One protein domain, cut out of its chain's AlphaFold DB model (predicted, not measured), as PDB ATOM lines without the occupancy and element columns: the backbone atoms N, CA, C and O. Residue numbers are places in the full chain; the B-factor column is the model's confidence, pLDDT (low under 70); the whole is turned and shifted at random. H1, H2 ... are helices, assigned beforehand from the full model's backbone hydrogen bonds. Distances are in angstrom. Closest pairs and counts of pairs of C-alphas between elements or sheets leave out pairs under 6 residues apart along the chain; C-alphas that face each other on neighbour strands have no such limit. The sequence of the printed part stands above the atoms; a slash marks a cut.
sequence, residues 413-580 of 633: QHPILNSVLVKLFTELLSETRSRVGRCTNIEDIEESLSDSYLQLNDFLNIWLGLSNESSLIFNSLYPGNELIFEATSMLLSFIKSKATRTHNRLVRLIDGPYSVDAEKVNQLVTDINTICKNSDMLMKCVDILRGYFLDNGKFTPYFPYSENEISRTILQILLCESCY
ATOM      1  N   GLN A 413     251.472 246.936 223.864       81.12
ATOM      2  CA  GLN A 413     250.476 246.027 224.454       81.12
ATOM      3  C   GLN A 413     250.915 244.557 224.459       81.12
ATOM      4  O   GLN A 413     250.101 243.659 224.670       81.12
ATOM      5  N   HIS A 414     252.196 244.269 224.216       83.88
ATOM      6  CA  HIS A 414     252.664 242.888 224.174       83.88
ATOM      7  C   HIS A 414     252.682 242.248 225.582       83.88
ATOM      8  O   HIS A 414     253.214 242.851 226.515       83.88
ATOM      9  N   PRO A 415     252.186 241.010 225.775       82.12
ATOM     10  CA  PRO A 415     252.055 240.402 227.109       82.12
ATOM     11  C   PRO A 415     253.391 240.145 227.824       82.12
ATOM     12  O   PRO A 415     253.449 240.091 229.049       82.12
ATOM     13  N   ILE A 416     254.479 239.988 227.068       84.50
ATOM     14  CA  ILE A 416     255.830 239.727 227.602       84.50
ATOM     15  C   ILE A 416     256.554 241.020 228.029       84.50
ATOM     16  O   ILE A 416     257.578 240.964 228.709       84.50
ATOM     17  N   LEU A 417     256.014 242.194 227.687       86.38
ATOM     18  CA  LEU A 417     256.684 243.483 227.868       86.38
ATOM     19  C   LEU A 417     257.147 243.715 229.308       86.38
ATOM     20  O   LEU A 417     258.292 244.101 229.527       86.38
ATOM     21  N   ASN A 418     256.315 243.381 230.299       87.12
ATOM     22  CA  ASN A 418     256.703 243.588 231.691       87.12
ATOM     23  C   ASN A 418     257.837 242.659 232.141       87.12
ATOM     24  O   ASN A 418     258.695 243.064 232.917       87.12
ATOM     25  N   SER A 419     257.909 241.435 231.605       86.62
ATOM     26  CA  SER A 419     259.051 240.546 231.849       86.62
ATOM     27  C   SER A 419     260.348 241.133 231.291       86.62
ATOM     28  O   SER A 419     261.399 240.994 231.916       86.62
ATOM     29  N   VAL A 420     260.281 241.775 230.122       88.38
ATOM     30  CA  VAL A 420     261.424 242.451 229.489       88.38
ATOM     31  C   VAL A 420     261.858 243.652 230.322       88.38
ATOM     32  O   VAL A 420     263.039 243.770 230.634       88.38
ATOM     33  N   LEU A 421     260.911 244.491 230.751       89.56
ATOM     34  CA  LEU A 421     261.182 245.655 231.597       89.56
ATOM     35  C   LEU A 421     261.795 245.258 232.946       89.56
ATOM     36  O   LEU A 421     262.801 245.834 233.346       89.56
ATOM     37  N   VAL A 422     261.259 244.230 233.614       88.88
ATOM     38  CA  VAL A 422     261.829 243.704 234.868       88.88
ATOM     39  C   VAL A 422     263.259 243.200 234.657       88.88
ATOM     40  O   VAL A 422     264.132 243.479 235.482       88.88
ATOM     41  N   LYS A 423     263.535 242.478 233.563       87.81
ATOM     42  CA  LYS A 423     264.887 241.975 233.268       87.81
ATOM     43  C   LYS A 423     265.854 243.118 232.942       87.81
ATOM     44  O   LYS A 423     266.936 243.136 233.516       87.81
ATOM     45  N   LEU A 424     265.452 244.096 232.123       89.38
ATOM     46  CA  LEU A 424     266.230 245.318 231.864       89.38
ATOM     47  C   LEU A 424     266.566 246.051 233.163       89.38
ATOM     48  O   LEU A 424     267.725 246.374 233.404       89.38
ATOM     49  N   PHE A 425     265.575 246.239 234.034       91.31
ATOM     50  CA  PHE A 425     265.779 246.892 235.323       91.31
ATOM     51  C   PHE A 425     266.717 246.092 236.240       91.31
ATOM     52  O   PHE A 425     267.565 246.654 236.930       91.31
ATOM     53  N   THR A 426     266.608 244.762 236.231       89.81
ATOM     54  CA  THR A 426     267.489 243.877 237.011       89.81
ATOM     55  C   THR A 426     268.938 243.954 236.530       89.81
ATOM     56  O   THR A 426     269.853 244.009 237.354       89.81
ATOM     57  N   GLU A 427     269.161 243.997 235.216       89.06
ATOM     58  CA  GLU A 427     270.500 244.200 234.658       89.06
ATOM     59  C   GLU A 427     271.032 245.598 234.986       89.06
ATOM     60  O   GLU A 427     272.179 245.708 235.410       89.06
ATOM     61  N   LEU A 428     270.200 246.646 234.914       90.25
ATOM     62  CA  LEU A 428     270.575 248.010 235.308       90.25
ATOM     63  C   LEU A 428     271.027 248.067 236.777       90.25
ATOM     64  O   LEU A 428     272.060 248.660 237.098       90.25
ATOM     65  N   LEU A 429     270.296 247.403 237.680       90.50
ATOM     66  CA  LEU A 429     270.671 247.263 239.092       90.50
ATOM     67  C   LEU A 429     272.020 246.548 239.260       90.50
ATOM     68  O   LEU A 429     272.880 246.999 240.027       90.50
ATOM     69  N   SER A 430     272.182 245.409 238.582       89.88
ATOM     70  CA  SER A 430     273.387 244.576 238.644       89.88
ATOM     71  C   SER A 430     274.608 245.344 238.141       89.88
ATOM     72  O   SER A 430     275.635 245.409 238.825       89.88
ATOM     73  N   GLU A 431     274.468 246.003 236.993       87.88
ATOM     74  CA  GLU A 431     275.506 246.805 236.367       87.88
ATOM     75  C   GLU A 431     275.881 248.012 237.226       87.88
ATOM     76  O   GLU A 431     277.058 248.174 237.544       87.88
ATOM     77  N   THR A 432     274.902 248.799 237.686       88.50
ATOM     78  CA  THR A 432     275.145 249.959 238.560       88.50
ATOM     79  C   THR A 432     275.939 249.542 239.799       88.50
ATOM     80  O   THR A 432     276.933 250.166 240.177       88.50
ATOM     81  N   ARG A 433     275.546 248.432 240.438       89.50
ATOM     82  CA  ARG A 433     276.243 247.908 241.618       89.50
ATOM     83  C   ARG A 433     277.656 247.425 241.288       89.50
ATOM     84  O   ARG A 433     278.567 247.652 242.089       89.50
ATOM     85  N   SER A 434     277.826 246.734 240.164       88.25
ATOM     86  CA  SER A 434     279.103 246.178 239.711       88.25
ATOM     87  C   SER A 434     280.093 247.284 239.339       88.25
ATOM     88  O   SER A 434     281.200 247.303 239.881       88.25
ATOM     89  N   ARG A 435     279.684 248.254 238.507       86.06
ATOM     90  CA  ARG A 435     280.503 249.399 238.074       86.06
ATOM     91  C   ARG A 435     280.960 250.233 239.266       86.06
ATOM     92  O   ARG A 435     282.156 250.284 239.537       86.06
ATOM     93  N   VAL A 436     280.024 250.725 240.083       87.00
ATOM     94  CA  VAL A 436     280.344 251.507 241.296       87.00
ATOM     95  C   VAL A 436     281.197 250.704 242.291       87.00
ATOM     96  O   VAL A 436     281.957 251.275 243.073       87.00
ATOM     97  N   GLY A 437     281.069 249.372 242.306       85.50
ATOM     98  CA  GLY A 437     281.895 248.484 243.125       85.50
ATOM     99  C   GLY A 437     283.333 248.315 242.626       85.50
ATOM    100  O   GLY A 437     284.219 248.076 243.447       85.50
ATOM    101  N   ARG A 438     283.565 248.433 241.312       87.62
ATOM    102  CA  ARG A 438     284.879 248.309 240.660       87.62
ATOM    103  C   ARG A 438     285.659 249.630 240.634       87.62
ATOM    104  O   ARG A 438     286.883 249.581 240.554       87.62
ATOM    105  N   CYS A 439     284.990 250.782 240.728       88.25
ATOM    106  CA  CYS A 439     285.648 252.089 240.684       88.25
ATOM    107  C   CYS A 439     286.621 252.296 241.860       88.25
ATOM    108  O   CYS A 439     286.249 252.168 243.032       88.25
ATOM    109  N   THR A 440     287.867 252.662 241.548       83.69
ATOM    110  CA  THR A 440     288.904 252.978 242.546       83.69
ATOM    111  C   THR A 440     289.143 254.477 242.703       83.69
ATOM    112  O   THR A 440     289.507 254.911 243.798       83.69
ATOM    113  N   ASN A 441     288.922 255.264 241.645       86.19
ATOM    114  CA  ASN A 441     289.111 256.714 241.650       86.19
ATOM    115  C   ASN A 441     287.783 257.449 241.853       86.19
ATOM    116  O   ASN A 441     286.713 256.896 241.626       86.19
ATOM    117  N   ILE A 442     287.848 258.704 242.305       85.06
ATOM    118  CA  ILE A 442     286.642 259.509 242.550       85.06
ATOM    119  C   ILE A 442     285.989 259.957 241.235       85.06
ATOM    120  O   ILE A 442     284.767 259.985 241.174       85.06
ATOM    121  N   GLU A 443     286.791 260.240 240.205       86.75
ATOM    122  CA  GLU A 443     286.317 260.568 238.850       86.75
ATOM    123  C   GLU A 443     285.505 259.399 238.272       86.75
ATOM    124  O   GLU A 443     284.327 259.568 237.990       86.75
ATOM    125  N   ASP A 444     286.057 258.181 238.285       86.88
ATOM    126  CA  ASP A 444     285.338 256.973 237.845       86.88
ATOM    127  C   ASP A 444     284.041 256.714 238.642       86.88
ATOM    128  O   ASP A 444     283.098 256.095 238.147       86.88
ATOM    129  N   ILE A 445     283.988 257.120 239.921       87.94
ATOM    130  CA  ILE A 445     282.769 257.007 240.740       87.94
ATOM    131  C   ILE A 445     281.728 258.039 240.302       87.94
ATOM    132  O   ILE A 445     280.547 257.709 240.276       87.94
ATOM    133  N   GLU A 446     282.138 259.274 240.025       90.94
ATOM    134  CA  GLU A 446     281.246 260.343 239.570       90.94
ATOM    135  C   GLU A 446     280.641 259.994 238.208       90.94
ATOM    136  O   GLU A 446     279.416 259.909 238.115       90.94
ATOM    137  N   GLU A 447     281.479 259.628 237.235       89.81
ATOM    138  CA  GLU A 447     281.063 259.184 235.901       89.81
ATOM    139  C   GLU A 447     280.093 257.997 235.999       89.81
ATOM    140  O   GLU A 447     278.973 258.050 235.495       89.81
ATOM    141  N   SER A 448     280.447 256.959 236.771       89.75
ATOM    142  CA  SER A 448     279.579 255.789 236.934       89.75
ATOM    143  C   SER A 448     278.235 256.117 237.593       89.75
ATOM    144  O   SER A 448     277.247 255.442 237.295       89.75
ATOM    145  N   LEU A 449     278.174 257.079 238.520       91.06
ATOM    146  CA  LEU A 449     276.919 257.485 239.162       91.06
ATOM    147  C   LEU A 449     276.068 258.354 238.230       91.06
ATOM    148  O   LEU A 449     274.847 258.195 238.231       91.06
ATOM    149  N   SER A 450     276.703 259.231 237.450       91.06
ATOM    150  CA  SER A 450     276.052 260.057 236.433       91.06
ATOM    151  C   SER A 450     275.420 259.185 235.346       91.06
ATOM    152  O   SER A 450     274.213 259.264 235.118       91.06
ATOM    153  N   ASP A 451     276.181 258.234 234.797       89.06
ATOM    154  CA  ASP A 451     275.696 257.258 233.815       89.06
ATOM    155  C   ASP A 451     274.517 256.442 234.350       89.06
ATOM    156  O   ASP A 451     273.505 256.274 233.672       89.06
ATOM    157  N   SER A 452     274.617 255.955 235.592       90.88
ATOM    158  CA  SER A 452     273.547 255.155 236.206       90.88
ATOM    159  C   SER A 452     272.264 255.971 236.396       90.88
ATOM    160  O   SER A 452     271.163 255.437 236.264       90.88
ATOM    161  N   TYR A 453     272.394 257.264 236.709       91.00
ATOM    162  CA  TYR A 453     271.262 258.182 236.804       91.00
ATOM    163  C   TYR A 453     270.615 258.417 235.433       91.00
ATOM    164  O   TYR A 453     269.392 258.333 235.320       91.00
ATOM    165  N   LEU A 454     271.417 258.662 234.391       89.00
ATOM    166  CA  LEU A 454     270.923 258.877 233.027       89.00
ATOM    167  C   LEU A 454     270.214 257.633 232.479       89.00
ATOM    168  O   LEU A 454     269.078 257.735 232.025       89.00
ATOM    169  N   GLN A 455     270.814 256.449 232.620       87.94
ATOM    170  CA  GLN A 455     270.202 255.188 232.184       87.94
ATOM    171  C   GLN A 455     268.881 254.895 232.905       87.94
ATOM    172  O   GLN A 455     267.938 254.381 232.300       87.94
ATOM    173  N   LEU A 456     268.792 255.227 234.198       91.81
ATOM    174  CA  LEU A 456     267.548 255.101 234.953       91.81
ATOM    175  C   LEU A 456     266.481 256.080 234.451       91.81
ATOM    176  O   LEU A 456     265.315 255.705 234.340       91.81
ATOM    177  N   ASN A 457     266.869 257.316 234.143       89.62
ATOM    178  CA  ASN A 457     265.956 258.307 233.589       89.62
ATOM    179  C   ASN A 457     265.425 257.874 232.214       89.62
ATOM    180  O   ASN A 457     264.218 257.933 231.988       89.62
ATOM    181  N   ASP A 458     266.294 257.357 231.343       87.81
ATOM    182  CA  ASP A 458     265.897 256.802 230.048       87.81
ATOM    183  C   ASP A 458     264.907 255.647 230.230       87.81
ATOM    184  O   ASP A 458     263.831 255.653 229.634       87.81
ATOM    185  N   PHE A 459     265.218 254.692 231.115       91.00
ATOM    186  CA  PHE A 459     264.315 253.582 231.427       91.00
ATOM    187  C   PHE A 459     262.925 254.072 231.863       91.00
ATOM    188  O   PHE A 459     261.915 253.571 231.366       91.00
ATOM    189  N   LEU A 460     262.859 255.064 232.761       91.44
ATOM    190  CA  LEU A 460     261.595 255.645 233.222       91.44
ATOM    191  C   LEU A 460     260.842 256.351 232.093       91.44
ATOM    192  O   LEU A 460     259.629 256.179 231.991       91.44
ATOM    193  N   ASN A 461     261.545 257.080 231.224       88.19
ATOM    194  CA  ASN A 461     260.950 257.721 230.054       88.19
ATOM    195  C   ASN A 461     260.346 256.695 229.087       88.19
ATOM    196  O   ASN A 461     259.301 256.922 228.496       88.19
ATOM    197  N   ILE A 462     260.949 255.521 228.934       87.06
ATOM    198  CA  ILE A 462     260.382 254.486 228.061       87.06
ATOM    199  C   ILE A 462     259.220 253.766 228.720       87.06
ATOM    200  O   ILE A 462     258.239 253.456 228.054       87.06
ATOM    201  N   TRP A 463     259.318 253.483 230.014       89.75
ATOM    202  CA  TRP A 463     258.279 252.746 230.718       89.75
ATOM    203  C   TRP A 463     257.011 253.581 230.939       89.75
ATOM    204  O   TRP A 463     255.908 253.087 230.703       89.75
ATOM    205  N   LEU A 464     257.175 254.831 231.383       89.94
ATOM    206  CA  LEU A 464     256.088 255.725 231.798       89.94
ATOM    207  C   LEU A 464     255.839 256.879 230.821       89.94
ATOM    208  O   LEU A 464     254.872 257.617 231.002       89.94
ATOM    209  N   GLY A 465     256.705 257.064 229.824       85.19
ATOM    210  CA  GLY A 465     256.590 258.169 228.884       85.19
ATOM    211  C   GLY A 465     255.339 258.085 228.025       85.19
ATOM    212  O   GLY A 465     254.914 257.025 227.560       85.19
ATOM    213  N   LEU A 466     254.786 259.261 227.797       81.75
ATOM    214  CA  LEU A 466     253.635 259.564 226.980       81.75
ATOM    215  C   LEU A 466     254.167 260.039 225.626       81.75
ATOM    216  O   LEU A 466     254.989 260.952 225.536       81.75
ATOM    217  N   SER A 467     253.738 259.388 224.551       68.06
ATOM    218  CA  SER A 467     254.147 259.752 223.195       68.06
ATOM    219  C   SER A 467     252.920 259.964 222.325       68.06
ATOM    220  O   SER A 467     251.941 259.237 222.463       68.06
ATOM    221  N   ASN A 468     252.993 260.916 221.399       60.41
ATOM    222  CA  ASN A 468     251.868 261.255 220.521       60.41
ATOM    223  C   ASN A 468     251.543 260.140 219.507       60.41
ATOM    224  O   ASN A 468     250.439 260.092 218.974       60.41
ATOM    225  N   GLU A 469     252.505 259.253 219.221       57.03
ATOM    226  CA  GLU A 469     252.410 258.244 218.155       57.03
ATOM    227  C   GLU A 469     252.278 256.799 218.665       57.03
ATOM    228  O   GLU A 469     251.854 255.923 217.909       57.03
ATOM    229  N   SER A 470     252.619 256.521 219.930       59.09
ATOM    230  CA  SER A 470     252.546 255.170 220.503       59.09
ATOM    231  C   SER A 470     251.777 255.153 221.821       59.09
ATOM    232  O   SER A 470     251.949 256.030 222.668       59.09
ATOM    233  N   SER A 471     250.906 254.152 221.985       68.50
ATOM    234  CA  SER A 471     250.143 253.971 223.221       68.50
ATOM    235  C   SER A 471     251.086 253.735 224.398       68.50
ATOM    236  O   SER A 471     252.085 253.032 224.237       68.50
ATOM    237  N   LEU A 472     250.716 254.246 225.572       80.12
ATOM    238  CA  LEU A 472     251.419 254.031 226.835       80.12
ATOM    239  C   LEU A 472     251.842 252.558 227.016       80.12
ATOM    240  O   LEU A 472     251.026 251.640 226.896       80.12
ATOM    241  N   ILE A 473     253.133 252.350 227.296       84.19
ATOM    242  CA  ILE A 473     253.732 251.033 227.576       84.19
ATOM    243  C   ILE A 473     253.260 250.494 228.929       84.19
ATOM    244  O   ILE A 473     253.033 249.291 229.087       84.19
ATOM    245  N   PHE A 474     253.129 251.377 229.918       85.31
ATOM    246  CA  PHE A 474     252.626 251.006 231.229       85.31
ATOM    247  C   PHE A 474     251.215 250.408 231.128       85.31
ATOM    248  O   PHE A 474     250.285 251.022 230.608       85.31
ATOM    249  N   ASN A 475     251.044 249.214 231.696       82.56
ATOM    250  CA  ASN A 475     249.752 248.556 231.826       82.56
ATOM    251  C   ASN A 475     249.588 248.061 233.265       82.56
ATOM    252  O   ASN A 475     250.348 247.204 233.722       82.56
ATOM    253  N   SER A 476     248.586 248.590 233.969       81.25
ATOM    254  CA  SER A 476     248.323 248.293 235.382       81.25
ATOM    255  C   SER A 476     247.986 246.823 235.652       81.25
ATOM    256  O   SER A 476     248.191 246.350 236.768       81.25
ATOM    257  N   LEU A 477     247.521 246.077 234.643       81.62
ATOM    258  CA  LEU A 477     247.173 244.660 234.768       81.62
ATOM    259  C   LEU A 477     248.399 243.739 234.768       81.62
ATOM    260  O   LEU A 477     248.279 242.566 235.134       81.62
ATOM    261  N   TYR A 478     249.569 244.224 234.344       81.38
ATOM    262  CA  TYR A 478     250.767 243.396 234.288       81.38
ATOM    263  C   TYR A 478     251.437 243.244 235.664       81.38
ATOM    264  O   TYR A 478     251.656 244.227 236.378       81.38
ATOM    265  N   PRO A 479     251.800 242.010 236.064       79.75
ATOM    266  CA  PRO A 479     252.398 241.757 237.370       79.75
ATOM    267  C   PRO A 479     253.828 242.297 237.422       79.75
ATOM    268  O   PRO A 479     254.582 242.125 236.469       79.75
ATOM    269  N   GLY A 480     254.227 242.890 238.549       83.00
ATOM    270  CA  GLY A 480     255.603 243.351 238.784       83.00
ATOM    271  C   GLY A 480     255.813 244.866 238.717       83.00
ATOM    272  O   GLY A 480     256.862 245.326 239.154       83.00
ATOM    273  N   ASN A 481     254.824 245.655 238.284       88.19
ATOM    274  CA  ASN A 481     254.931 247.124 238.245       88.19
ATOM    275  C   ASN A 481     255.265 247.733 239.613       88.19
ATOM    276  O   ASN A 481     256.125 248.605 239.718       88.19
ATOM    277  N   GLU A 482     254.628 247.239 240.677       88.88
ATOM    278  CA  GLU A 482     254.919 247.687 242.040       88.88
ATOM    279  C   GLU A 482     256.373 247.405 242.442       88.88
ATOM    280  O   GLU A 482     257.029 248.269 243.027       88.88
ATOM    281  N   LEU A 483     256.899 246.235 242.062       89.25
ATOM    282  CA  LEU A 483     258.285 245.860 242.329       89.25
ATOM    283  C   LEU A 483     259.265 246.747 241.556       89.25
ATOM    284  O   LEU A 483     260.293 247.111 242.115       89.25
ATOM    285  N   ILE A 484     258.957 247.133 240.310       91.69
ATOM    286  CA  ILE A 484     259.805 248.059 239.538       91.69
ATOM    287  C   ILE A 484     259.846 249.432 240.226       91.69
ATOM    288  O   ILE A 484     260.929 249.989 240.409       91.69
ATOM    289  N   PHE A 485     258.702 249.960 240.681       92.94
ATOM    290  CA  PHE A 485     258.650 251.227 241.428       92.94
ATOM    291  C   PHE A 485     259.447 251.173 242.742       92.94
ATOM    292  O   PHE A 485     260.219 252.087 243.055       92.94
ATOM    293  N   GLU A 486     259.292 250.097 243.516       91.56
ATOM    294  CA  GLU A 486     260.049 249.894 244.755       91.56
ATOM    295  C   GLU A 486     261.553 249.780 244.473       91.56
ATOM    296  O   GLU A 486     262.371 250.440 245.117       91.56
ATOM    297  N   ALA A 487     261.927 249.000 243.459       92.56
ATOM    298  CA  ALA A 487     263.313 248.797 243.069       92.56
ATOM    299  C   ALA A 487     263.963 250.077 242.517       92.56
ATOM    300  O   ALA A 487     265.134 250.331 242.800       92.56
ATOM    301  N   THR A 488     263.196 250.932 241.835       94.69
ATOM    302  CA  THR A 488     263.613 252.279 241.401       94.69
ATOM    303  C   THR A 488     263.959 253.156 242.593       94.69
ATOM    304  O   THR A 488     265.045 253.733 242.657       94.69
ATOM    305  N   SER A 489     263.080 253.184 243.592       92.94
ATOM    306  CA  SER A 489     263.300 253.943 244.824       92.94
ATOM    307  C   SER A 489     264.535 253.434 245.580       92.94
ATOM    308  O   SER A 489     265.372 254.221 246.035       92.94
ATOM    309  N   MET A 490     264.709 252.109 245.652       93.06
ATOM    310  CA  MET A 490     265.893 251.485 246.248       93.06
ATOM    311  C   MET A 490     267.180 251.840 245.490       93.06
ATOM    312  O   MET A 490     268.175 252.186 246.133       93.06
ATOM    313  N   LEU A 491     267.174 251.821 244.155       93.56
ATOM    314  CA  LEU A 491     268.331 252.191 243.335       93.56
ATOM    315  C   LEU A 491     268.714 253.663 243.522       93.56
ATOM    316  O   LEU A 491     269.878 253.962 243.787       93.56
ATOM    317  N   LEU A 492     267.743 254.576 243.486       94.19
ATOM    318  CA  LEU A 492     267.974 256.003 243.737       94.19
ATOM    319  C   LEU A 492     268.542 256.245 245.139       94.19
ATOM    320  O   LEU A 492     269.471 257.036 245.314       94.19
ATOM    321  N   SER A 493     268.048 255.514 246.144       93.38
ATOM    322  CA  SER A 493     268.587 255.585 247.506       93.38
ATOM    323  C   SER A 493     270.037 255.089 247.580       93.38
ATOM    324  O   SER A 493     270.860 255.666 248.300       93.38
ATOM    325  N   PHE A 494     270.382 254.059 246.800       93.12
ATOM    326  CA  PHE A 494     271.740 253.540 246.689       93.12
ATOM    327  C   PHE A 494     272.673 254.560 246.023       93.12
ATOM    328  O   PHE A 494     273.722 254.865 246.600       93.12
ATOM    329  N   ILE A 495     272.272 255.132 244.879       92.31
ATOM    330  CA  ILE A 495     273.014 256.183 244.161       92.31
ATOM    331  C   ILE A 495     273.249 257.376 245.094       92.31
ATOM    332  O   ILE A 495     274.398 257.751 245.332       92.31
ATOM    333  N   LYS A 496     272.195 257.893 245.742       92.81
ATOM    334  CA  LYS A 496     272.279 258.998 246.713       92.81
ATOM    335  C   LYS A 496     273.228 258.686 247.871       92.81
ATOM    336  O   LYS A 496     274.065 259.512 248.233       92.81
ATOM    337  N   SER A 497     273.125 257.495 248.465       92.75
ATOM    338  CA  SER A 497     273.976 257.068 249.585       92.75
ATOM    339  C   SER A 497     275.450 256.995 249.184       92.75
ATOM    340  O   SER A 497     276.330 257.410 249.945       92.75
ATOM    341  N   LYS A 498     275.739 256.501 247.975       91.75
ATOM    342  CA  LYS A 498     277.096 256.454 247.425       91.75
ATOM    343  C   LYS A 498     277.625 257.848 247.111       91.75
ATOM    344  O   LYS A 498     278.694 258.182 247.618       91.75
ATOM    345  N   ALA A 499     276.853 258.672 246.411       90.69
ATOM    346  CA  ALA A 499     277.192 260.059 246.110       90.69
ATOM    347  C   ALA A 499     277.473 260.865 247.395       90.69
ATOM    348  O   ALA A 499     278.532 261.472 247.523       90.69
ATOM    349  N   THR A 500     276.625 260.746 248.423       92.00
ATOM    350  CA  THR A 500     276.815 261.420 249.725       92.00
ATOM    351  C   THR A 500     278.116 260.990 250.413       92.00
ATOM    352  O   THR A 500     278.834 261.807 250.996       92.00
ATOM    353  N   ARG A 501     278.465 259.695 250.360       90.19
ATOM    354  CA  ARG A 501     279.736 259.196 250.914       90.19
ATOM    355  C   ARG A 501     280.936 259.749 250.151       90.19
ATOM    356  O   ARG A 501     281.936 260.075 250.791       90.19
ATOM    357  N   THR A 502     280.849 259.843 248.827       87.75
ATOM    358  CA  THR A 502     281.909 260.406 247.980       87.75
ATOM    359  C   THR A 502     282.061 261.906 248.217       87.75
ATOM    360  O   THR A 502     283.174 262.360 248.467       87.75
ATOM    361  N   HIS A 503     280.955 262.647 248.296       89.50
ATOM    362  CA  HIS A 503     280.934 264.061 248.673       89.50
ATOM    363  C   HIS A 503     281.643 264.299 250.014       89.50
ATOM    364  O   HIS A 503     282.582 265.086 250.103       89.50
ATOM    365  N   ASN A 504     281.281 263.539 251.054       88.06
ATOM    366  CA  ASN A 504     281.901 263.666 252.376       88.06
ATOM    367  C   ASN A 504     283.401 263.329 252.381       88.06
ATOM    368  O   ASN A 504     284.136 263.815 253.240       88.06
ATOM    369  N   ARG A 505     283.869 262.476 251.460       86.25
ATOM    370  CA  ARG A 505     285.303 262.205 251.276       86.25
ATOM    371  C   ARG A 505     286.005 263.380 250.602       86.25
ATOM    372  O   ARG A 505     287.079 263.749 251.060       86.25
ATOM    373  N   LEU A 506     285.398 263.971 249.574       85.38
ATOM    374  CA  LEU A 506     285.950 265.118 248.854       85.38
ATOM    375  C   LEU A 506     286.050 266.370 249.727       85.38
ATOM    376  O   LEU A 506     287.112 266.979 249.778       85.38
ATOM    377  N   VAL A 507     285.010 266.699 250.496       84.62
ATOM    378  CA  VAL A 507     285.039 267.851 251.421       84.62
ATOM    379  C   VAL A 507     286.187 267.725 252.431       84.62
ATOM    380  O   VAL A 507     286.926 268.674 252.660       84.62
ATOM    381  N   ARG A 508     286.436 266.516 252.958       82.94
ATOM    382  CA  ARG A 508     287.577 266.262 253.860       82.94
ATOM    383  C   ARG A 508     288.944 266.419 253.190       82.94
ATOM    384  O   ARG A 508     289.921 266.658 253.893       82.94
ATOM    385  N   LEU A 509     289.032 266.214 251.876       78.81
ATOM    386  CA  LEU A 509     290.266 266.417 251.115       78.81
ATOM    387  C   LEU A 509     290.525 267.909 250.878       78.81
ATOM    388  O   LEU A 509     291.681 268.315 250.944       78.81
ATOM    389  N   ILE A 510     289.469 268.707 250.678       76.56
ATOM    390  CA  ILE A 510     289.545 270.174 250.560       76.56
ATOM    391  C   ILE A 510     290.014 270.807 251.879       76.56
ATOM    392  O   ILE A 510     290.883 271.673 251.867       76.56
ATOM    393  N   ASP A 511     289.499 270.333 253.015       73.19
ATOM    394  CA  ASP A 511     289.877 270.829 254.349       73.19
ATOM    395  C   ASP A 511     291.254 270.308 254.839       73.19
ATOM    396  O   ASP A 511     291.690 270.611 255.955       73.19
ATOM    397  N   GLY A 512     291.942 269.482 254.040       70.75
ATOM    398  CA  GLY A 512     293.213 268.843 254.385       70.75
ATOM    399  C   GLY A 512     294.461 269.681 254.051       70.75
ATOM    400  O   GLY A 512     294.413 270.594 253.237       70.75
ATOM    401  N   PRO A 513     295.639 269.352 254.622       57.38
ATOM    402  CA  PRO A 513     296.882 270.118 254.439       57.38
ATOM    403  C   PRO A 513     297.576 269.915 253.074       57.38
ATOM    404  O   PRO A 513     298.701 270.381 252.889       57.38
ATOM    405  N   TYR A 514     296.963 269.188 252.137       59.41
ATOM    406  CA  TYR A 514     297.583 268.829 250.861       59.41
ATOM    407  C   TYR A 514     297.118 269.756 249.734       59.41
ATOM    408  O   TYR A 514     295.929 269.925 249.501       59.41
ATOM    409  N   SER A 515     298.092 270.310 249.009       53.94
ATOM    410  CA  SER A 515     297.938 271.086 247.772       53.94
ATOM    411  C   SER A 515     297.423 270.191 246.634       53.94
ATOM    412  O   SER A 515     298.191 269.773 245.767       53.94
ATOM    413  N   VAL A 516     296.138 269.851 246.655       62.84
ATOM    414  CA  VAL A 516     295.438 269.294 245.490       62.84
ATOM    415  C   VAL A 516     294.896 270.461 244.664       62.84
ATOM    416  O   VAL A 516     294.604 271.520 245.215       62.84
ATOM    417  N   ASP A 517     294.807 270.276 243.349       73.69
ATOM    418  CA  ASP A 517     294.237 271.236 242.405       73.69
ATOM    419  C   ASP A 517     292.792 271.592 242.806       73.69
ATOM    420  O   ASP A 517     291.841 270.855 242.528       73.69
ATOM    421  N   ALA A 518     292.647 272.674 243.575       73.75
ATOM    422  CA  ALA A 518     291.419 273.000 244.294       73.75
ATOM    423  C   ALA A 518     290.239 273.222 243.341       73.75
ATOM    424  O   ALA A 518     289.100 272.948 243.704       73.75
ATOM    425  N   GLU A 519     290.507 273.673 242.117       80.56
ATOM    426  CA  GLU A 519     289.491 273.904 241.094       80.56
ATOM    427  C   GLU A 519     288.854 272.589 240.625       80.56
ATOM    428  O   GLU A 519     287.631 272.451 240.672       80.56
ATOM    429  N   LYS A 520     289.667 271.573 240.301       83.00
ATOM    430  CA  LYS A 520     289.173 270.251 239.881       83.00
ATOM    431  C   LYS A 520     288.390 269.549 240.995       83.00
ATOM    432  O   LYS A 520     287.358 268.931 240.744       83.00
ATOM    433  N   VAL A 521     288.855 269.657 242.240       81.56
ATOM    434  CA  VAL A 521     288.172 269.053 243.398       81.56
ATOM    435  C   VAL A 521     286.850 269.764 243.697       81.56
ATOM    436  O   VAL A 521     285.858 269.095 243.981       81.56
ATOM    437  N   ASN A 522     286.807 271.096 243.595       84.12
ATOM    438  CA  ASN A 522     285.570 271.860 243.757       84.12
ATOM    439  C   ASN A 522     284.541 271.513 242.673       84.12
ATOM    440  O   ASN A 522     283.367 271.360 243.006       84.12
ATOM    441  N   GLN A 523     284.978 271.316 241.425       87.62
ATOM    442  CA  GLN A 523     284.107 270.870 240.334       87.62
ATOM    443  C   GLN A 523     283.500 269.484 240.622       87.62
ATOM    444  O   GLN A 523     282.284 269.315 240.602       87.62
ATOM    445  N   LEU A 524     284.316 268.510 241.038       86.12
ATOM    446  CA  LEU A 524     283.811 267.180 241.413       86.12
ATOM    447  C   LEU A 524     282.828 267.230 242.595       86.12
ATOM    448  O   LEU A 524     281.871 266.456 242.656       86.12
ATOM    449  N   VAL A 525     283.043 268.139 243.551       88.44
ATOM    450  CA  VAL A 525     282.101 268.362 244.657       88.44
ATOM    451  C   VAL A 525     280.767 268.903 244.147       88.44
ATOM    452  O   VAL A 525     279.720 268.442 244.613       88.44
ATOM    453  N   THR A 526     280.774 269.853 243.208       90.25
ATOM    454  CA  THR A 526     279.534 270.376 242.617       90.25
ATOM    455  C   THR A 526     278.793 269.317 241.811       90.25
ATOM    456  O   THR A 526     277.573 269.205 241.947       90.25
ATOM    457  N   ASP A 527     279.512 268.484 241.062       89.88
ATOM    458  CA  ASP A 527     278.920 267.450 240.207       89.88
ATOM    459  C   ASP A 527     278.258 266.357 241.062       89.88
ATOM    460  O   ASP A 527     277.068 266.064 240.921       89.88
ATOM    461  N   ILE A 528     278.955 265.859 242.088       90.25
ATOM    462  CA  ILE A 528     278.403 264.859 243.013       90.25
ATOM    463  C   ILE A 528     277.235 265.417 243.840       90.25
ATOM    464  O   ILE A 528     276.278 264.687 244.123       90.25
ATOM    465  N   ASN A 529     277.272 266.695 244.229       91.31
ATOM    466  CA  ASN A 529     276.133 267.336 244.892       91.31
ATOM    467  C   ASN A 529     274.921 267.441 243.969       91.31
ATOM    468  O   ASN A 529     273.791 267.227 244.415       91.31
ATOM    469  N   THR A 530     275.153 267.718 242.689       92.44
ATOM    470  CA  THR A 530     274.105 267.736 241.668       92.44
ATOM    471  C   THR A 530     273.483 266.349 241.518       92.44
ATOM    472  O   THR A 530     272.263 266.229 241.600       92.44
ATOM    473  N   ILE A 531     274.291 265.284 241.452       91.25
ATOM    474  CA  ILE A 531     273.800 263.894 241.433       91.25
ATOM    475  C   ILE A 531     272.976 263.576 242.693       91.25
ATOM    476  O   ILE A 531     271.897 262.988 242.589       91.25
ATOM    477  N   CYS A 532     273.432 263.987 243.885       91.00
ATOM    478  CA  CYS A 532     272.680 263.803 245.135       91.00
ATOM    479  C   CYS A 532     271.309 264.487 245.085       91.00
ATOM    480  O   CYS A 532     270.303 263.869 245.443       91.00
ATOM    481  N   LYS A 533     271.281 265.758 244.657       92.06
ATOM    482  CA  LYS A 533     270.058 266.564 244.568       92.06
ATOM    483  C   LYS A 533     269.092 265.971 243.544       92.06
ATOM    484  O   LYS A 533     267.921 265.793 243.869       92.06
ATOM    485  N   ASN A 534     269.590 265.627 242.359       92.12
ATOM    486  CA  ASN A 534     268.795 265.081 241.263       92.12
ATOM    487  C   ASN A 534     268.238 263.695 241.597       92.12
ATOM    488  O   ASN A 534     267.070 263.437 241.338       92.12
ATOM    489  N   SER A 535     269.023 262.827 242.245       92.19
ATOM    490  CA  SER A 535     268.554 261.494 242.659       92.19
ATOM    491  C   SER A 535     267.420 261.569 243.685       92.19
ATOM    492  O   SER A 535     266.484 260.776 243.640       92.19
ATOM    493  N   ASP A 536     267.501 262.511 244.625       92.25
ATOM    494  CA  ASP A 536     266.471 262.707 245.650       92.25
ATOM    495  C   ASP A 536     265.207 263.365 245.079       92.25
ATOM    496  O   ASP A 536     264.097 262.954 245.406       92.25
ATOM    497  N   MET A 537     265.368 264.314 244.153       93.12
ATOM    498  CA  MET A 537     264.261 264.902 243.396       93.12
ATOM    499  C   MET A 537     263.546 263.847 242.539       93.12
ATOM    500  O   MET A 537     262.327 263.711 242.627       93.12
ATOM    501  N   LEU A 538     264.299 263.040 241.785       93.38
ATOM    502  CA  LEU A 538     263.757 261.955 240.968       93.38
ATOM    503  C   LEU A 538     263.017 260.921 241.826       93.38
ATOM    504  O   LEU A 538     261.959 260.448 241.429       93.38
ATOM    505  N   MET A 539     263.505 260.626 243.034       93.12
ATOM    506  CA  MET A 539     262.813 259.741 243.980       93.12
ATOM    507  C   MET A 539     261.429 260.283 244.360       93.12
ATOM    508  O   MET A 539     260.460 259.529 244.356       93.12
ATOM    509  N   LYS A 540     261.307 261.597 244.604       92.94
ATOM    510  CA  LYS A 540     260.006 262.243 244.854       92.94
ATOM    511  C   LYS A 540     259.083 262.181 243.644       92.94
ATOM    512  O   LYS A 540     257.901 261.889 243.806       92.94
ATOM    513  N   CYS A 541     259.609 262.412 242.444       93.56
ATOM    514  CA  CYS A 541     258.837 262.278 241.211       93.56
ATOM    515  C   CYS A 541     258.322 260.841 241.033       93.56
ATOM    516  O   CYS A 541     257.140 260.649 240.763       93.56
ATOM    517  N   VAL A 542     259.172 259.834 241.258       93.31
ATOM    518  CA  VAL A 542     258.798 258.413 241.186       93.31
ATOM    519  C   VAL A 542     257.721 258.061 242.215       93.31
ATOM    520  O   VAL A 542     256.786 257.346 241.870       93.31
ATOM    521  N   ASP A 543     257.785 258.591 243.440       92.06
ATOM    522  CA  ASP A 543     256.744 258.378 244.458       92.06
ATOM    523  C   ASP A 543     255.383 258.974 244.047       92.06
ATOM    524  O   ASP A 543     254.340 258.359 244.286       92.06
ATOM    525  N   ILE A 544     255.376 260.157 243.421       92.62
ATOM    526  CA  ILE A 544     254.155 260.791 242.893       92.62
ATOM    527  C   ILE A 544     253.590 259.960 241.735       92.62
ATOM    528  O   ILE A 544     252.408 259.609 241.749       92.62
ATOM    529  N   LEU A 545     254.436 259.588 240.768       92.94
ATOM    530  CA  LEU A 545     254.042 258.777 239.615       92.94
ATOM    531  C   LEU A 545     253.554 257.387 240.039       92.94
ATOM    532  O   LEU A 545     252.560 256.902 239.507       92.94
ATOM    533  N   ARG A 546     254.176 256.771 241.050       92.50
ATOM    534  CA  ARG A 546     253.697 255.523 241.662       92.50
ATOM    535  C   ARG A 546     252.281 255.682 242.211       92.50
ATOM    536  O   ARG A 546     251.474 254.766 242.079       92.50
ATOM    537  N   GLY A 547     251.983 256.818 242.848       90.06
ATOM    538  CA  GLY A 547     250.652 257.134 243.365       90.06
ATOM    539  C   GLY A 547     249.585 257.160 242.270       90.06
ATOM    540  O   GLY A 547     248.503 256.608 242.476       90.06
ATOM    541  N   TYR A 548     249.918 257.747 241.118       91.88
ATOM    542  CA  TYR A 548     249.053 257.821 239.941       91.88
ATOM    543  C   TYR A 548     248.901 256.466 239.238       91.88
ATOM    544  O   TYR A 548     247.802 255.923 239.174       91.88
ATOM    545  N   PHE A 549     250.004 255.872 238.777       90.56
ATOM    546  CA  PHE A 549     249.985 254.678 237.927       90.56
ATOM    547  C   PHE A 549     249.491 253.405 238.631       90.56
ATOM    548  O   PHE A 549     248.951 252.513 237.979       90.56
ATOM    549  N   LEU A 550     249.679 253.295 239.951       89.25
ATOM    550  CA  LEU A 550     249.159 252.168 240.737       89.25
ATOM    551  C   LEU A 550     247.802 252.463 241.389       89.25
ATOM    552  O   LEU A 550     247.304 251.615 242.124       89.25
ATOM    553  N   ASP A 551     247.236 253.654 241.169       84.12
ATOM    554  CA  ASP A 551     245.994 254.124 241.793       84.12
ATOM    555  C   ASP A 551     245.953 253.913 243.322       84.12
ATOM    556  O   ASP A 551     244.959 253.521 243.934       84.12
ATOM    557  N   ASN A 552     247.080 254.181 243.989       80.00
ATOM    558  CA  ASN A 552     247.217 253.985 245.436       80.00
ATOM    559  C   ASN A 552     246.549 255.101 246.260       80.00
ATOM    560  O   ASN A 552     246.598 255.084 247.494       80.00
ATOM    561  N   GLY A 553     245.979 256.104 245.589       68.50
ATOM    562  CA  GLY A 553     245.226 257.205 246.182       68.50
ATOM    563  C   GLY A 553     246.025 258.165 247.077       68.50
ATOM    564  O   GLY A 553     245.437 259.057 247.690       68.50
ATOM    565  N   LYS A 554     247.347 257.993 247.186       78.31
ATOM    566  CA  LYS A 554     248.216 258.771 248.077       78.31
ATOM    567  C   LYS A 554     249.085 259.724 247.269       78.31
ATOM    568  O   LYS A 554     249.895 259.277 246.461       78.31
ATOM    569  N   PHE A 555     248.938 261.018 247.534       82.69
ATOM    570  CA  PHE A 555     249.886 262.024 247.080       82.69
ATOM    571  C   PHE A 555     251.088 262.060 248.030       82.69
ATOM    572  O   PHE A 555     250.930 262.023 249.252       82.69
ATOM    573  N   THR A 556     252.296 262.109 247.469       83.38
ATOM    574  CA  THR A 556     253.527 262.216 248.256       83.38
ATOM    575  C   THR A 556     254.025 263.657 248.196       83.38
ATOM    576  O   THR A 556     254.323 264.140 247.102       83.38
ATOM    577  N   PRO A 557     254.160 264.358 249.335       84.50
ATOM    578  CA  PRO A 557     254.673 265.719 249.337       84.50
ATOM    579  C   PRO A 557     256.127 265.764 248.848       84.50
ATOM    580  O   PRO A 557     256.960 264.928 249.219       84.50
ATOM    581  N   TYR A 558     256.438 266.784 248.049       86.81
ATOM    582  CA  TYR A 558     257.726 266.951 247.371       86.81
ATOM    583  C   TYR A 558     258.681 267.950 248.052       86.81
ATOM    584  O   TYR A 558     259.723 268.293 247.498       86.81
ATOM    585  N   PHE A 559     258.384 268.381 249.283       80.06
ATOM    586  CA  PHE A 559     259.314 269.179 250.090       80.06
ATOM    587  C   PHE A 559     260.655 268.433 250.278       80.06
ATOM    588  O   PHE A 559     260.633 267.227 250.561       80.06
ATOM    589  N   PRO A 560     261.823 269.104 250.166       86.88
ATOM    590  CA  PRO A 560     262.058 270.557 250.124       86.88
ATOM    591  C   PRO A 560     262.117 271.206 248.727       86.88
ATOM    592  O   PRO A 560     262.578 272.340 248.619       86.88
ATOM    593  N   TYR A 561     261.705 270.512 247.669       91.56
ATOM    594  CA  TYR A 561     261.805 271.019 246.299       91.56
ATOM    595  C   TYR A 561     260.660 271.963 245.943       91.56
ATOM    596  O   TYR A 561     259.567 271.865 246.502       91.56
ATOM    597  N   SER A 562     260.920 272.866 244.999       90.50
ATOM    598  CA  SER A 562     259.874 273.717 244.428       90.50
ATOM    599  C   SER A 562     258.994 272.938 243.447       90.50
ATOM    600  O   SER A 562     259.446 272.003 242.781       90.50
ATOM    601  N   GLU A 563     257.748 273.377 243.302       89.75
ATOM    602  CA  GLU A 563     256.792 272.888 242.307       89.75
ATOM    603  C   GLU A 563     257.370 272.955 240.886       89.75
ATOM    604  O   GLU A 563     257.158 272.056 240.079       89.75
ATOM    605  N   ASN A 564     258.188 273.975 240.616       88.94
ATOM    606  CA  ASN A 564     258.864 274.204 239.343       88.94
ATOM    607  C   ASN A 564     259.985 273.205 239.023       88.94
ATOM    608  O   ASN A 564     260.231 272.900 237.854       88.94
ATOM    609  N   GLU A 565     260.714 272.743 240.036       90.25
ATOM    610  CA  GLU A 565     261.748 271.719 239.863       90.25
ATOM    611  C   GLU A 565     261.102 270.354 239.618       90.25
ATOM    612  O   GLU A 565     261.461 269.658 238.670       90.25
ATOM    613  N   ILE A 566     260.085 270.020 240.416       92.94
ATOM    614  CA  ILE A 566     259.368 268.745 240.330       92.94
ATOM    615  C   ILE A 566     258.582 268.639 239.023       92.94
ATOM    616  O   ILE A 566     258.644 267.596 238.374       92.94
ATOM    617  N   SER A 567     257.895 269.704 238.595       90.94
ATOM    618  CA  SER A 567     257.161 269.710 237.326       90.94
ATOM    619  C   SER A 567     258.088 269.489 236.134       90.94
ATOM    620  O   SER A 567     257.766 268.685 235.264       90.94
ATOM    621  N   ARG A 568     259.277 270.112 236.118       90.19
ATOM    622  CA  ARG A 568     260.283 269.876 235.069       90.19
ATOM    623  C   ARG A 568     260.707 268.412 235.016       90.19
ATOM    624  O   ARG A 568     260.748 267.844 233.932       90.19
ATOM    625  N   THR A 569     261.030 267.806 236.155       90.00
ATOM    626  CA  THR A 569     261.503 266.415 236.183       90.00
ATOM    627  C   THR A 569     260.395 265.421 235.856       90.00
ATOM    628  O   THR A 569     260.641 264.471 235.122       90.00
ATOM    629  N   ILE A 570     259.161 265.655 236.314       91.81
ATOM    630  CA  ILE A 570     258.007 264.837 235.910       91.81
ATOM    631  C   ILE A 570     257.803 264.922 234.397       91.81
ATOM    632  O   ILE A 570     257.653 263.888 233.756       91.81
ATOM    633  N   LEU A 571     257.858 266.120 233.812       88.88
ATOM    634  CA  LEU A 571     257.724 266.291 232.366       88.88
ATOM    635  C   LEU A 571     258.883 265.661 231.588       88.88
ATOM    636  O   LEU A 571     258.640 265.133 230.520       88.88
ATOM    637  N   GLN A 572     260.109 265.631 232.117       88.19
ATOM    638  CA  GLN A 572     261.223 264.901 231.486       88.19
ATOM    639  C   GLN A 572     261.002 263.379 231.449       88.19
ATOM    640  O   GLN A 572     261.476 262.701 230.536       88.19
ATOM    641  N   ILE A 573     260.295 262.831 232.441       87.88
ATOM    642  CA  ILE A 573     259.919 261.412 232.468       87.88
ATOM    643  C   ILE A 573     258.730 261.168 231.535       87.88
ATOM    644  O   ILE A 573     258.750 260.229 230.746       87.88
ATOM    645  N   LEU A 574     257.688 261.996 231.638       87.12
ATOM    646  CA  LEU A 574     256.429 261.786 230.933       87.12
ATOM    647  C   LEU A 574     256.475 262.225 229.470       87.12
ATOM    648  O   LEU A 574     255.789 261.623 228.664       87.12
ATOM    649  N   LEU A 575     257.253 263.233 229.094       82.06
ATOM    650  CA  LEU A 575     257.325 263.742 227.727       82.06
ATOM    651  C   LEU A 575     258.766 263.649 227.218       82.06
ATOM    652  O   LEU A 575     259.715 264.084 227.868       82.06
ATOM    653  N   CYS A 576     258.947 263.105 226.013       65.38
ATOM    654  CA  CYS A 576     260.173 263.373 225.259       65.38
ATOM    655  C   CYS A 576     260.177 264.846 224.822       65.38
ATOM    656  O   CYS A 576     259.120 265.384 224.502       65.38
ATOM    657  N   GLU A 577     261.362 265.469 224.734       54.62
ATOM    658  CA  GLU A 577     261.581 266.902 224.422       54.62
ATOM    659  C   GLU A 577     260.904 267.420 223.127       54.62
ATOM    660  O   GLU A 577     260.933 268.616 222.850       54.62
ATOM    661  N   SER A 578     260.276 266.545 222.337       51.75
ATOM    662  CA  SER A 578     259.592 266.829 221.074       51.75
ATOM    663  C   SER A 578     258.064 266.631 221.087       51.75
ATOM    664  O   SER A 578     257.447 266.742 220.029       51.75
ATOM    665  N   CYS A 579     257.437 266.300 222.224       53.62
ATOM    666  CA  CYS A 579     256.005 265.973 222.295       53.62
ATOM    667  C   CYS A 579     255.229 266.957 223.184       53.62
ATOM    668  O   CYS A 579     254.961 266.667 224.342       53.62
ATOM    669  N   TYR A 580     254.832 268.094 222.613       59.75
ATOM    670  CA  TYR A 580     253.926 269.072 223.234       59.75
ATOM    671  C   TYR A 580     252.583 269.111 222.486       59.75
ATOM    672  O   TYR A 580     252.146 270.158 222.028       59.75
TER     673      TYR A 580
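This is residues 413 to 580 of the 633 residues of the protein "MCP-domain signal transduction protein" of Scheffersomyces stipitis (strain ATCC 58785 / CBS 6054 / NBRC 10063 / NRRL Y-11545) (UniProt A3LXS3). Four long helices, H1 to H4, form an up-and-down bundle, each running against the one before, with short H5 crossing H2 and H4 near one end. Residues 511 to 517 stick out. The printed part has 168 residues, with five named helices in order H1 to H5, which hold 119 of them, and no named strand; the class is all helix, and the whole is compact, with a radius of gyration of the C-alphas of 17.8 A and spans of 59, 34 and 30 A.

H1, residues 417 to 438, begins at C-alpha (256.684, 243.483, 227.868) and measures 31.3 A; H2, 442 to 464, 32.6 A; H3, 481 to 510, 43.4 A; H4, 518 to 549, 45.7 A. H5, 563 to 574, 15.9 A, ends at C-alpha (256.429, 261.786, 230.933).

H2, the hub, touches H1, H3, H4 and H5. H3 and H4, a hairpin, touch at a shallow tilt of 18 degrees, opposite ways; their closest C-alphas, Lys 496 and Cys 532, are 5.1 A apart. H5 touches H4 about perpendicular at 73 degrees, with residues 566 to 570 alone; the closest C-alphas, Cys 541 and Ile 570, are 5.9 A apart. H1 and H4 are apart. In H1, H2, H4 and H5 every O i to N i+4 pair is within hydrogen-bond range; in H3, 25 of 26.

The printed part has no cut. Links H2 to H3 and H4 to H5 are long. pLDDT is under 70 at residues 467 to 471, 513 to 516, 553 and 576 to 580.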